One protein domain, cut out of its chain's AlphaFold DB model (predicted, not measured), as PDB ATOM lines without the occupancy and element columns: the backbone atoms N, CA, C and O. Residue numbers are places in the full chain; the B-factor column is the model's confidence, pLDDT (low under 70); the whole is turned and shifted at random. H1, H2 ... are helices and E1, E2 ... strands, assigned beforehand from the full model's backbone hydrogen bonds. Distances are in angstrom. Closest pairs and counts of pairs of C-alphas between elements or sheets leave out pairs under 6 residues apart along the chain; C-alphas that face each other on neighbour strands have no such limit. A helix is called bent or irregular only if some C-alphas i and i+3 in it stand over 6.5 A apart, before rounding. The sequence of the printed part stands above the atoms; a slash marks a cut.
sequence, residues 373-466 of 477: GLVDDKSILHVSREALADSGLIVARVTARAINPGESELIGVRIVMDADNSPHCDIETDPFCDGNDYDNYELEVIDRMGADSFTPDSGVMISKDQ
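This is residues 373 to 466 of the 477 residues of an uncharacterized protein of Coccidioides posadasii RMSCC 3488 (UniProt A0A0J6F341). With little regular structure, this is a small twisted four-stranded sheet with long loops reaching past its opposite ends, to Glu 407 and Thr 429. Short helices H1 and H2 lie off opposite ends. The 94 printed residues, 36 in named elements, run E1 H1 E2 E3 H2 E4, class mixed; the sheet, order E1 E2 E3 E4, is mixed. It is loose, radius of gyration of the C-alphas 15.4 A, spanning 42 by 37 by 25 A.

E1, 380 to 384, starts at C-alpha (135.062, 277.058, 218.219); H1 is 385 to 391, E2 412 to 416. E3, 440 to 446, is 19.0 A long; H2, 450 to 454, is only just irregular, C-alphas 451 and 454 being 6.7 A apart. E4, 459 to 465, 18.9 A, ends at C-alpha (122.690, 269.001, 218.768).

E1 and E2 are parallel (N 383 to O 414, 2.9 A), and E1, H1, E2 form a strand-helix-strand unit, parallel neighbours joined through a helix, its crossover right-handed. Hairpin E2 and E3 is antiparallel, N 415 to O 441 2.8 A; so are E3 and E4, N 442 to O 463 2.8 A. H1 only grazes the sheet with 385 to 388; H2 is not on it. O i to N i+4 pairs within hydrogen-bond range are 2 of 3 in H1 and 0 of 1 in H2, where 1 of 2 O i to N i+3 pairs is.

The farthest C-alphas, Glu 407 and Thr 429, are 46.8 A apart. The printed part has no cut; links H1 to E2 and E2 to E3 are long. No printed residue is under 70 in pLDDT.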
ATOM      1  N   GLY A 373     136.897 268.253 226.758       93.44
ATOM      2  CA  GLY A 373     138.072 269.104 226.860       93.44
ATOM      3  C   GLY A 373     139.246 268.604 226.020       93.44
ATOM      4  O   GLY A 373     140.386 268.872 226.383       93.44
ATOM      5  N   LEU A 374     139.000 267.896 224.913       95.38
ATOM      6  CA  LEU A 374     140.022 267.496 223.935       95.38
ATOM      7  C   LEU A 374     140.446 268.670 223.049       95.38
ATOM      8  O   LEU A 374     141.598 268.742 222.638       95.38
ATOM      9  N   VAL A 375     139.570 269.654 222.846       94.31
ATOM     10  CA  VAL A 375     139.902 270.935 222.205       94.31
ATOM     11  C   VAL A 375     139.612 272.104 223.148       94.31
ATOM     12  O   VAL A 375     138.920 271.942 224.152       94.31
ATOM     13  N   ASP A 376     140.238 273.251 222.897       91.19
ATOM     14  CA  ASP A 376     139.962 274.500 223.611       91.19
ATOM     15  C   ASP A 376     138.737 275.169 222.976       91.19
ATOM     16  O   ASP A 376     138.696 275.324 221.752       91.19
ATOM     17  N   ASP A 377     137.766 275.573 223.797       91.31
ATOM     18  CA  ASP A 377     136.515 276.207 223.362       91.31
ATOM     19  C   ASP A 377     136.760 277.477 222.531       91.31
ATOM     20  O   ASP A 377     136.005 277.770 221.609       91.31
ATOM     21  N   LYS A 378     137.890 278.171 222.743       94.31
ATOM     22  CA  LYS A 378     138.285 279.326 221.913       94.31
ATOM     23  C   LYS A 378     138.483 278.986 220.428       94.31
ATOM     24  O   LYS A 378     138.501 279.887 219.595       94.31
ATOM     25  N   SER A 379     138.693 277.708 220.114       96.56
ATOM     26  CA  SER A 379     138.875 277.208 218.745       96.56
ATOM     27  C   SER A 379     137.529 276.952 218.060       96.56
ATOM     28  O   SER A 379     137.494 276.520 216.910       96.56
ATOM     29  N   ILE A 380     136.413 277.182 218.753       97.44
ATOM     30  CA  ILE A 380     135.062 277.058 218.219       97.44
ATOM     31  C   ILE A 380     134.488 278.461 218.089       97.44
ATOM     32  O   ILE A 380     134.469 279.249 219.034       97.44
ATOM     33  N   LEU A 381     134.028 278.795 216.887       96.94
ATOM     34  CA  LEU A 381     133.349 280.059 216.662       96.94
ATOM     35  C   LEU A 381     131.892 279.925 217.104       96.94
ATOM     36  O   LEU A 381     131.110 279.245 216.447       96.94
ATOM     37  N   HIS A 382     131.534 280.605 218.188       95.81
ATOM     38  CA  HIS A 382     130.162 280.668 218.685       95.81
ATOM     39  C   HIS A 382     129.417 281.850 218.067       95.81
ATOM     40  O   HIS A 382     129.856 282.999 218.170       95.81
ATOM     41  N   VAL A 383     128.281 281.575 217.433       95.25
ATOM     42  CA  VAL A 383     127.405 282.579 216.818       95.25
ATOM     43  C   VAL A 383     125.957 282.311 217.210       95.25
ATOM     44  O   VAL A 383     125.570 281.168 217.409       95.25
ATOM     45  N   SER A 384     125.141 283.357 217.313       95.31
ATOM     46  CA  SER A 384     123.690 283.214 217.500       95.31
ATOM     47  C   SER A 384     122.999 283.296 216.145       95.31
ATOM     48  O   SER A 384     123.267 284.213 215.364       95.31
ATOM     49  N   ARG A 385     122.080 282.364 215.880       94.44
ATOM     50  CA  ARG A 385     121.216 282.387 214.692       94.44
ATOM     51  C   ARG A 385     120.418 283.690 214.606       94.44
ATOM     52  O   ARG A 385     120.257 284.249 213.526       94.44
ATOM     53  N   GLU A 386     119.954 284.191 215.740       94.00
ATOM     54  CA  GLU A 386     119.148 285.404 215.860       94.00
ATOM     55  C   GLU A 386     120.004 286.639 215.552       94.00
ATOM     56  O   GLU A 386     119.599 287.499 214.775       94.00
ATOM     57  N   ALA A 387     121.236 286.686 216.065       92.00
ATOM     58  CA  ALA A 387     122.180 287.760 215.757       92.00
ATOM     59  C   ALA A 387     122.663 287.736 214.292       92.00
ATOM     60  O   ALA A 387     122.996 288.784 213.730       92.00
ATOM     61  N   LEU A 388     122.707 286.563 213.649       91.56
ATOM     62  CA  LEU A 388     123.049 286.428 212.226       91.56
ATOM     63  C   LEU A 388     122.030 287.118 211.312       91.56
ATOM     64  O   LEU A 388     122.424 287.678 210.287       91.56
ATOM     65  N   ALA A 389     120.749 287.137 211.693       88.44
ATOM     66  CA  ALA A 389     119.709 287.824 210.926       88.44
ATOM     67  C   ALA A 389     119.976 289.337 210.803       88.44
ATOM     68  O   ALA A 389     119.693 289.927 209.760       88.44
ATOM     69  N   ASP A 390     120.580 289.937 211.833       92.12
ATOM     70  CA  ASP A 390     120.917 291.363 211.872       92.12
ATOM     71  C   ASP A 390     122.328 291.665 211.334       92.12
ATOM     72  O   ASP A 390     122.555 292.705 210.711       92.12
ATOM     73  N   SER A 391     123.296 290.779 211.592       89.81
ATOM     74  CA  SER A 391     124.716 290.997 211.269       89.81
ATOM     75  C   SER A 391     125.117 290.575 209.851       89.81
ATOM     76  O   SER A 391     126.100 291.094 209.318       89.81
ATOM     77  N   GLY A 392     124.344 289.697 209.206       89.06
ATOM     78  CA  GLY A 392     124.585 289.240 207.838       89.06
ATOM     79  C   GLY A 392     125.595 288.091 207.735       89.06
ATOM     80  O   GLY A 392     125.670 287.215 208.591       89.06
ATOM     81  N   LEU A 393     126.344 288.046 206.627       90.88
ATOM     82  CA  LEU A 393     127.229 286.924 206.294       90.88
ATOM     83  C   LEU A 393     128.472 286.878 207.195       90.88
ATOM     84  O   LEU A 393     129.246 287.834 207.246       90.88
ATOM     85  N   ILE A 394     128.728 285.708 207.783       90.69
ATOM     86  CA  ILE A 394     130.003 285.372 208.422       90.69
ATOM     87  C   ILE A 394     130.823 284.479 207.490       90.69
ATOM     88  O   ILE A 394     130.307 283.539 206.888       90.69
ATOM     89  N   VAL A 395     132.122 284.765 207.391       92.88
ATOM     90  CA  VAL A 395     133.096 283.941 206.668       92.88
ATOM     91  C   VAL A 395     134.146 283.463 207.662       92.88
ATOM     92  O   VAL A 395     134.848 284.278 208.258       92.88
ATOM     93  N   ALA A 396     134.262 282.148 207.827       92.62
ATOM     94  CA  ALA A 396     135.219 281.515 208.727       92.62
ATOM     95  C   ALA A 396     136.113 280.528 207.967       92.62
ATOM     96  O   ALA A 396     135.694 279.905 206.989       92.62
ATOM     97  N   ARG A 397     137.359 280.379 208.428       96.25
ATOM     98  CA  ARG A 397     138.251 279.295 208.008       96.25
ATOM     99  C   ARG A 397     138.265 278.252 209.113       96.25
ATOM    100  O   ARG A 397     138.708 278.558 210.214       96.25
ATOM    101  N   VAL A 398     137.796 277.056 208.788       97.44
ATOM    102  CA  VAL A 398     137.680 275.937 209.722       97.44
ATOM    103  C   VAL A 398     138.704 274.872 209.346       97.44
ATOM    104  O   VAL A 398     138.834 274.508 208.177       97.44
ATOM    105  N   THR A 399     139.457 274.427 210.339       97.31
ATOM    106  CA  THR A 399     140.466 273.374 210.244       97.31
ATOM    107  C   THR A 399     139.777 272.018 210.370       97.31
ATOM    108  O   THR A 399     138.851 271.875 211.166       97.31
ATOM    109  N   ALA A 400     140.220 271.020 209.601       97.50
ATOM    110  CA  ALA A 400     139.708 269.657 209.724       97.50
ATOM    111  C   ALA A 400     139.885 269.119 211.152       97.50
ATOM    112  O   ALA A 400     140.930 269.319 211.768       97.50
ATOM    113  N   ARG A 401     138.892 268.383 211.661       97.56
ATOM    114  CA  ARG A 401     138.836 267.915 213.060       97.56
ATOM    115  C   ARG A 401     139.945 266.933 213.467       97.56
ATOM    116  O   ARG A 401     140.112 266.641 214.653       97.56
ATOM    117  N   ALA A 402     140.671 266.408 212.479       97.06
ATOM    118  CA  ALA A 402     141.840 265.547 212.639       97.06
ATOM    119  C   ALA A 402     143.154 266.324 212.837       97.06
ATOM    120  O   ALA A 402     144.184 265.730 213.159       97.06
ATOM    121  N   ILE A 403     143.130 267.644 212.644       96.19
ATOM    122  CA  ILE A 403     144.273 268.535 212.816       96.19
ATOM    123  C   ILE A 403     144.082 269.349 214.089       96.19
ATOM    124  O   ILE A 403     143.011 269.901 214.337       96.19
ATOM    125  N   ASN A 404     145.146 269.466 214.880       91.75
ATOM    126  CA  ASN A 404     145.149 270.373 216.017       91.75
ATOM    127  C   ASN A 404     145.166 271.830 215.512       91.75
ATOM    128  O   ASN A 404     146.139 272.197 214.845       91.75
ATOM    129  N   PRO A 405     144.144 272.655 215.803       93.31
ATOM    130  CA  PRO A 405     144.128 274.044 215.364       93.31
ATOM    131  C   PRO A 405     145.254 274.837 216.040       93.31
ATOM    132  O   PRO A 405     145.559 274.642 217.221       93.31
ATOM    133  N   GLY A 406     145.872 275.761 215.302       90.88
ATOM    134  CA  GLY A 406     146.751 276.774 215.881       90.88
ATOM    135  C   GLY A 406     146.008 277.728 216.825       90.88
ATOM    136  O   GLY A 406     144.782 277.769 216.862       90.88
ATOM    137  N   GLU A 407     146.746 278.559 217.571       89.00
ATOM    138  CA  GLU A 407     146.176 279.430 218.621       89.00
ATOM    139  C   GLU A 407     145.055 280.371 218.148       89.00
ATOM    140  O   GLU A 407     144.211 280.765 218.953       89.00
ATOM    141  N   SER A 408     145.059 280.743 216.866       91.00
ATOM    142  CA  SER A 408     144.076 281.632 216.238       91.00
ATOM    143  C   SER A 408     143.224 280.942 215.169       91.00
ATOM    144  O   SER A 408     142.558 281.625 214.390       91.00
ATOM    145  N   GLU A 409     143.311 279.619 215.047       96.56
ATOM    146  CA  GLU A 409     142.567 278.847 214.053       96.56
ATOM    147  C   GLU A 409     141.310 278.243 214.674       96.56
ATOM    148  O   GLU A 409     141.253 277.953 215.867       96.56
ATOM    149  N   LEU A 410     140.285 278.056 213.845       98.25
ATOM    150  CA  LEU A 410     139.034 277.435 214.261       98.25
ATOM    151  C   LEU A 410     139.032 275.960 213.866       98.25
ATOM    152  O   LEU A 410     139.595 275.605 212.832       98.25
ATOM    153  N   ILE A 411     138.354 275.123 214.645       97.69
ATOM    154  CA  ILE A 411     138.083 273.708 214.341       97.69
ATOM    155  C   ILE A 411     136.597 273.447 214.063       97.69
ATOM    156  O   ILE A 411     136.246 272.451 213.439       97.69
ATOM    157  N   GLY A 412     135.717 274.361 214.480       97.69
ATOM    158  CA  GLY A 412     134.287 274.266 214.221       97.69
ATOM    159  C   GLY A 412     133.559 275.591 214.409       97.69
ATOM    160  O   GLY A 412     134.137 276.588 214.858       97.69
ATOM    161  N   VAL A 413     132.281 275.591 214.042       97.88
ATOM    162  CA  VAL A 413     131.357 276.709 214.250       97.88
ATOM    163  C   VAL A 413     130.109 276.176 214.935       97.88
ATOM    164  O   VAL A 413     129.450 275.299 214.383       97.88
ATOM    165  N   ARG A 414     129.767 276.762 216.080       97.56
ATOM    166  CA  ARG A 414     128.512 276.514 216.783       97.56
ATOM    167  C   ARG A 414     127.549 277.659 216.528       97.56
ATOM    168  O   ARG A 414     127.839 278.807 216.867       97.56
ATOM    169  N   ILE A 415     126.391 277.344 215.964       96.50
ATOM    170  CA  ILE A 415     125.279 278.269 215.768       96.50
ATOM    171  C   ILE A 415     124.218 277.966 216.822       96.50
ATOM    172  O   ILE A 415     123.432 277.034 216.666       96.50
ATOM    173  N   VAL A 416     124.192 278.776 217.873       96.44
ATOM    174  CA  VAL A 416     123.216 278.685 218.962       96.44
ATOM    175  C   VAL A 416     121.864 279.205 218.482       96.44
ATOM    176  O   VAL A 416     121.797 280.237 217.804       96.44
ATOM    177  N   MET A 417     120.799 278.493 218.833       95.69
ATOM    178  CA  MET A 417     119.414 278.843 218.532       95.69
ATOM    179  C   MET A 417     118.663 279.196 219.815       95.69
ATOM    180  O   MET A 417     118.860 278.566 220.849       95.69
ATOM    181  N   ASP A 418     117.753 280.169 219.752       94.38
ATOM    182  CA  ASP A 418     116.818 280.419 220.860       94.38
ATOM    183  C   ASP A 418     115.726 279.335 220.984       94.38
ATOM    184  O   ASP A 418     115.206 279.105 222.077       94.38
ATOM    185  N   ALA A 419     115.396 278.675 219.868       93.69
ATOM    186  CA  ALA A 419     114.502 277.522 219.763       93.69
ATOM    187  C   ALA A 419     114.680 276.775 218.424       93.69
ATOM    188  O   ALA A 419     114.954 277.393 217.385       93.69
ATOM    189  N   ASP A 420     114.431 275.462 218.394       94.62
ATOM    190  CA  ASP A 420     114.262 274.729 217.134       94.62
ATOM    191  C   ASP A 420     112.924 275.102 216.468       94.62
ATOM    192  O   ASP A 420     111.845 274.822 216.987       94.62
ATOM    193  N   ASN A 421     113.002 275.735 215.294       93.31
ATOM    194  CA  ASN A 421     111.843 276.173 214.508       93.31
ATOM    195  C   ASN A 421     111.432 275.160 213.426       93.31
ATOM    196  O   ASN A 421     110.600 275.469 212.568       93.31
ATOM    197  N   SER A 422     112.042 273.974 213.418       91.81
ATOM    198  CA  SER A 422     111.664 272.894 212.513       91.81
ATOM    199  C   SER A 422     110.194 272.507 212.756       91.81
ATOM    200  O   SER A 422     109.766 272.436 213.910       91.81
ATOM    201  N   PRO A 423     109.390 272.261 211.703       93.38
ATOM    202  CA  PRO A 423     108.035 271.753 211.878       93.38
ATOM    203  C   PRO A 423     108.037 270.468 212.708       93.38
ATOM    204  O   PRO A 423     108.959 269.660 212.592       93.38
ATOM    205  N   HIS A 424     106.991 270.274 213.511       91.94
ATOM    206  CA  HIS A 424     106.817 269.033 214.254       91.94
ATOM    207  C   HIS A 424     106.721 267.839 213.296       91.94
ATOM    208  O   HIS A 424     105.961 267.882 212.323       91.94
ATOM    209  N   CYS A 425     107.460 266.780 213.611       92.44
ATOM    210  CA  CYS A 425     107.359 265.468 212.988       92.44
ATOM    211  C   CYS A 425     107.195 264.383 214.063       92.44
ATOM    212  O   CYS A 425     107.448 264.620 215.245       92.44
ATOM    213  N   ASP A 426     106.769 263.191 213.650       91.31
ATOM    214  CA  ASP A 426     106.533 262.061 214.545       91.31
ATOM    215  C   ASP A 426     107.487 260.907 214.213       91.31
ATOM    216  O   ASP A 426     107.426 260.320 213.133       91.31
ATOM    217  N   ILE A 427     108.360 260.570 215.162       89.00
ATOM    218  CA  ILE A 427     109.353 259.495 215.040       89.00
ATOM    219  C   ILE A 427     108.720 258.098 214.923       89.00
ATOM    220  O   ILE A 427     109.398 257.152 214.515       89.00
ATOM    221  N   GLU A 428     107.442 257.947 215.286       90.12
ATOM    222  CA  GLU A 428     106.681 256.697 215.170       90.12
ATOM    223  C   GLU A 428     106.026 256.520 213.796       90.12
ATOM    224  O   GLU A 428     105.518 255.441 213.486       90.12
ATOM    225  N   THR A 429     106.048 257.543 212.936       91.56
ATOM    226  CA  THR A 429     105.417 257.475 211.608       91.56
ATOM    227  C   THR A 429     106.277 258.010 210.463       91.56
ATOM    228  O   THR A 429     106.044 257.627 209.315       91.56
ATOM    229  N   ASP A 430     107.289 258.834 210.743       90.94
ATOM    230  CA  ASP A 430     108.183 259.422 209.746       90.94
ATOM    231  C   ASP A 430     109.644 258.959 209.945       90.94
ATOM    232  O   ASP A 430     110.299 259.360 210.912       90.94
ATOM    233  N   PRO A 431     110.209 258.169 209.008       90.38
ATOM    234  CA  PRO A 431     111.585 257.676 209.101       90.38
ATOM    235  C   PRO A 431     112.653 258.777 208.998       90.38
ATOM    236  O   PRO A 431     113.825 258.525 209.301       90.38
ATOM    237  N   PHE A 432     112.280 259.978 208.543       89.50
ATOM    238  CA  PHE A 432     113.160 261.140 208.434       89.50
ATOM    239  C   PHE A 432     113.018 262.120 209.597       89.50
ATOM    240  O   PHE A 432     113.768 263.096 209.639       89.50
ATOM    241  N   CYS A 433     112.103 261.859 210.530       91.25
ATOM    242  CA  CYS A 433     111.949 262.696 211.701       91.25
ATOM    243  C   CYS A 433     113.179 262.591 212.603       91.25
ATOM    244  O   CYS A 433     113.582 261.501 213.016       91.25
ATOM    245  N   ASP A 434     113.767 263.740 212.922       89.00
ATOM    246  CA  ASP A 434     114.914 263.842 213.823       89.00
ATOM    247  C   ASP A 434     114.507 264.095 215.285       89.00
ATOM    248  O   ASP A 434     115.347 264.047 216.176       89.00
ATOM    249  N   GLY A 435     113.208 264.268 215.547       89.19
ATOM    250  CA  GLY A 435     112.646 264.439 216.887       89.19
ATOM    251  C   GLY A 435     112.571 265.889 217.373       89.19
ATOM    252  O   GLY A 435     111.988 266.112 218.431       89.19
ATOM    253  N   ASN A 436     113.069 266.859 216.592       90.56
ATOM    254  CA  ASN A 436     113.096 268.286 216.947       90.56
ATOM    255  C   ASN A 436     113.834 268.575 218.287       90.56
ATOM    256  O   ASN A 436     114.622 267.763 218.763       90.56
ATOM    257  N   ASP A 437     113.593 269.753 218.879       92.19
ATOM    258  CA  ASP A 437     114.094 270.182 220.203       92.19
ATOM    259  C   ASP A 437     115.625 270.304 220.301       92.19
ATOM    260  O   ASP A 437     116.247 269.922 221.289       92.19
ATOM    261  N   TYR A 438     116.249 270.819 219.243       94.94
ATOM    262  CA  TYR A 438     117.687 271.080 219.199       94.94
ATOM    263  C   TYR A 438     118.046 272.493 219.669       94.94
ATOM    264  O   TYR A 438     117.313 273.450 219.416       94.94
ATOM    265  N   ASP A 439     119.223 272.622 220.276       96.06
ATOM    266  CA  ASP A 439     119.759 273.881 220.801       96.06
ATOM    267  C   ASP A 439     120.721 274.545 219.804       96.06
ATOM    268  O   ASP A 439     120.779 275.773 219.710       96.06
ATOM    269  N   ASN A 440     121.467 273.752 219.021       96.50
ATOM    270  CA  ASN A 440     122.493 274.286 218.125       96.50
ATOM    271  C   ASN A 440     122.529 273.591 216.757       96.50
ATOM    272  O   ASN A 440     122.144 272.429 216.611       96.50
ATOM    273  N   TYR A 441     123.064 274.305 215.764       96.06
ATOM    274  CA  TYR A 441     123.754 273.679 214.637       96.06
ATOM    275  C   TYR A 441     125.259 273.689 214.896       96.06
ATOM    276  O   TYR A 441     125.815 274.707 215.297       96.06
ATOM    277  N   GLU A 442     125.920 272.587 214.585       96.62
ATOM    278  CA  GLU A 442     127.374 272.465 214.587       96.62
ATOM    279  C   GLU A 442     127.868 272.300 213.158       96.62
ATOM    280  O   GLU A 442     127.243 271.607 212.355       96.62
ATOM    281  N   LEU A 443     129.002 272.922 212.851       97.31
ATOM    282  CA  LEU A 443     129.712 272.764 211.590       97.31
ATOM    283  C   LEU A 443     131.153 272.351 211.866       97.31
ATOM    284  O   LEU A 443     131.889 273.053 212.562       97.31
ATOM    285  N   GLU A 444     131.574 271.253 211.246       97.75
ATOM    286  CA  GLU A 444     132.945 270.747 211.301       97.75
ATOM    287  C   GLU A 444     133.421 270.253 209.929       97.75
ATOM    288  O   GLU A 444     132.627 270.040 209.010       97.75
ATOM    289  N   VAL A 445     134.737 270.098 209.776       97.50
ATOM    290  CA  VAL A 445     135.362 269.617 208.535       97.50
ATOM    291  C   VAL A 445     135.991 268.247 208.774       97.50
ATOM    292  O   VAL A 445     136.784 268.073 209.703       97.50
ATOM    293  N   ILE A 446     135.662 267.291 207.910       96.56
ATOM    294  CA  ILE A 446     136.186 265.923 207.905       96.56
ATOM    295  C   ILE A 446     137.014 265.746 206.637       96.56
ATOM    296  O   ILE A 446     136.537 266.048 205.551       96.56
ATOM    297  N   ASP A 447     138.251 265.275 206.758       93.62
ATOM    298  CA  ASP A 447     139.218 265.284 205.645       93.62
ATOM    299  C   ASP A 447     139.983 263.954 205.517       93.62
ATOM    300  O   ASP A 447     141.153 263.918 205.152       93.62
ATOM    301  N   ARG A 448     139.323 262.851 205.900       94.38
ATOM    302  CA  ARG A 448     139.798 261.459 205.775       94.38
ATOM    303  C   ARG A 448     141.282 261.252 206.100       94.38
ATOM    304  O   ARG A 448     142.051 260.723 205.301       94.38
ATOM    305  N   MET A 449     141.674 261.661 207.301       96.50
ATOM    306  CA  MET A 449     143.022 261.461 207.823       96.50
ATOM    307  C   MET A 449     143.003 261.114 209.307       96.50
ATOM    308  O   MET A 449     142.041 261.393 210.023       96.50
ATOM    309  N   GLY A 450     144.082 260.496 209.777       96.88
ATOM    310  CA  GLY A 450     144.124 259.859 211.084       96.88
ATOM    311  C   GLY A 450     143.003 258.833 211.183       96.88
ATOM    312  O   GLY A 450     142.701 258.141 210.210       96.88
ATOM    313  N   ALA A 451     142.334 258.789 212.329       97.12
ATOM    314  CA  ALA A 451     141.226 257.869 212.559       97.12
ATOM    315  C   ALA A 451     140.063 258.057 211.554       97.12
ATOM    316  O   ALA A 451     139.410 257.092 211.165       97.12
ATOM    317  N   ASP A 452     139.871 259.274 211.025       97.50
ATOM    318  CA  ASP A 452     138.868 259.536 209.986       97.50
ATOM    319  C   ASP A 452     139.251 258.989 208.598       97.50
ATOM    320  O   ASP A 452     138.436 259.054 207.686       97.50
ATOM    321  N   SER A 453     140.441 258.410 208.388       97.38
ATOM    322  CA  SER A 453     140.810 257.801 207.088       97.38
ATOM    323  C   SER A 453     139.762 256.788 206.595       97.38
ATOM    324  O   SER A 453     139.529 256.651 205.388       97.38
ATOM    325  N   PHE A 454     139.089 256.132 207.547       97.38
ATOM    326  CA  PHE A 454     138.072 255.110 207.318       97.38
ATOM    327  C   PHE A 454     136.623 255.625 207.349       97.38
ATOM    328  O   PHE A 454     135.687 254.826 207.397       97.38
ATOM    329  N   THR A 455     136.400 256.943 207.329       95.81
ATOM    330  CA  THR A 455     135.060 257.501 207.085       95.81
ATOM    331  C   THR A 455     134.714 257.432 205.594       95.81
ATOM    332  O   THR A 455     135.613 257.530 204.753       95.81
ATOM    333  N   PRO A 456     133.427 257.288 205.221       94.31
ATOM    334  CA  PRO A 456     133.040 257.040 203.830       94.31
ATOM    335  C   PRO A 456     133.297 258.222 202.884       94.31
ATOM    336  O   PRO A 456     133.377 258.015 201.679       94.31
ATOM    337  N   ASP A 457     133.435 259.448 203.392       93.25
ATOM    338  CA  ASP A 457     133.673 260.641 202.570       93.25
ATOM    339  C   ASP A 457     134.504 261.701 203.334       93.25
ATOM    340  O   ASP A 457     134.871 261.502 204.497       93.25
ATOM    341  N   SER A 458     134.804 262.818 202.682       92.50
ATOM    342  CA  SER A 458     135.368 264.047 203.254       92.50
ATOM    343  C   SER A 458     134.445 265.225 202.947       92.50
ATOM    344  O   SER A 458     133.783 265.233 201.916       92.50
ATOM    345  N   GLY A 459     134.421 266.251 203.789       92.44
ATOM    346  CA  GLY A 459     133.663 267.464 203.517       92.44
ATOM    347  C   GLY A 459     133.283 268.234 204.769       92.44
ATOM    348  O   GLY A 459     133.908 268.122 205.823       92.44
ATOM    349  N   VAL A 460     132.239 269.047 204.631       94.06
ATOM    350  CA  VAL A 460     131.644 269.794 205.737       94.06
ATOM    351  C   VAL A 460     130.489 268.978 206.301       94.06
ATOM    352  O   VAL A 460     129.517 268.717 205.594       94.06
ATOM    353  N   MET A 461     130.577 268.606 207.575       94.56
ATOM    354  CA  MET A 461     129.456 268.022 208.299       94.56
ATOM    355  C   MET A 461     128.712 269.132 209.034       94.56
ATOM    356  O   MET A 461     129.322 269.927 209.747       94.56
ATOM    357  N   ILE A 462     127.392 269.168 208.851       95.12
ATOM    358  CA  ILE A 462     126.487 270.011 209.630       95.12
ATOM    359  C   ILE A 462     125.581 269.086 210.429       95.12
ATOM    360  O   ILE A 462     124.911 268.228 209.850       95.12
ATOM    361  N   SER A 463     125.547 269.258 211.742       94.56
ATOM    362  CA  SER A 463     124.685 268.486 212.638       94.56
ATOM    363  C   SER A 463     123.830 269.402 213.497       94.56
ATOM    364  O   SER A 463     124.203 270.543 213.747       94.56
ATOM    365  N   LYS A 464     122.689 268.895 213.964       93.75
ATOM    366  CA  LYS A 464     121.936 269.510 215.059       93.75
ATOM    367  C   LYS A 464     122.297 268.817 216.366       93.75
ATOM    368  O   LYS A 464     122.470 267.597 216.369       93.75
ATOM    369  N   ASP A 465     122.402 269.568 217.454       92.19
ATOM    370  CA  ASP A 465     122.690 269.001 218.768       92.19
ATOM    371  C   ASP A 465     121.881 269.645 219.901       92.19
ATOM    372  O   ASP A 465     121.138 270.609 219.705       92.19
ATOM    373  N   GLN A 466     122.018 269.049 221.082       89.50
ATOM    374  CA  GLN A 466     121.476 269.546 222.339       89.50
ATOM    375  C   GLN A 466     122.624 269.834 223.320       89.50
ATOM    376  O   GLN A 466     123.576 269.044 223.465       89.50
TER     377      GLN A 466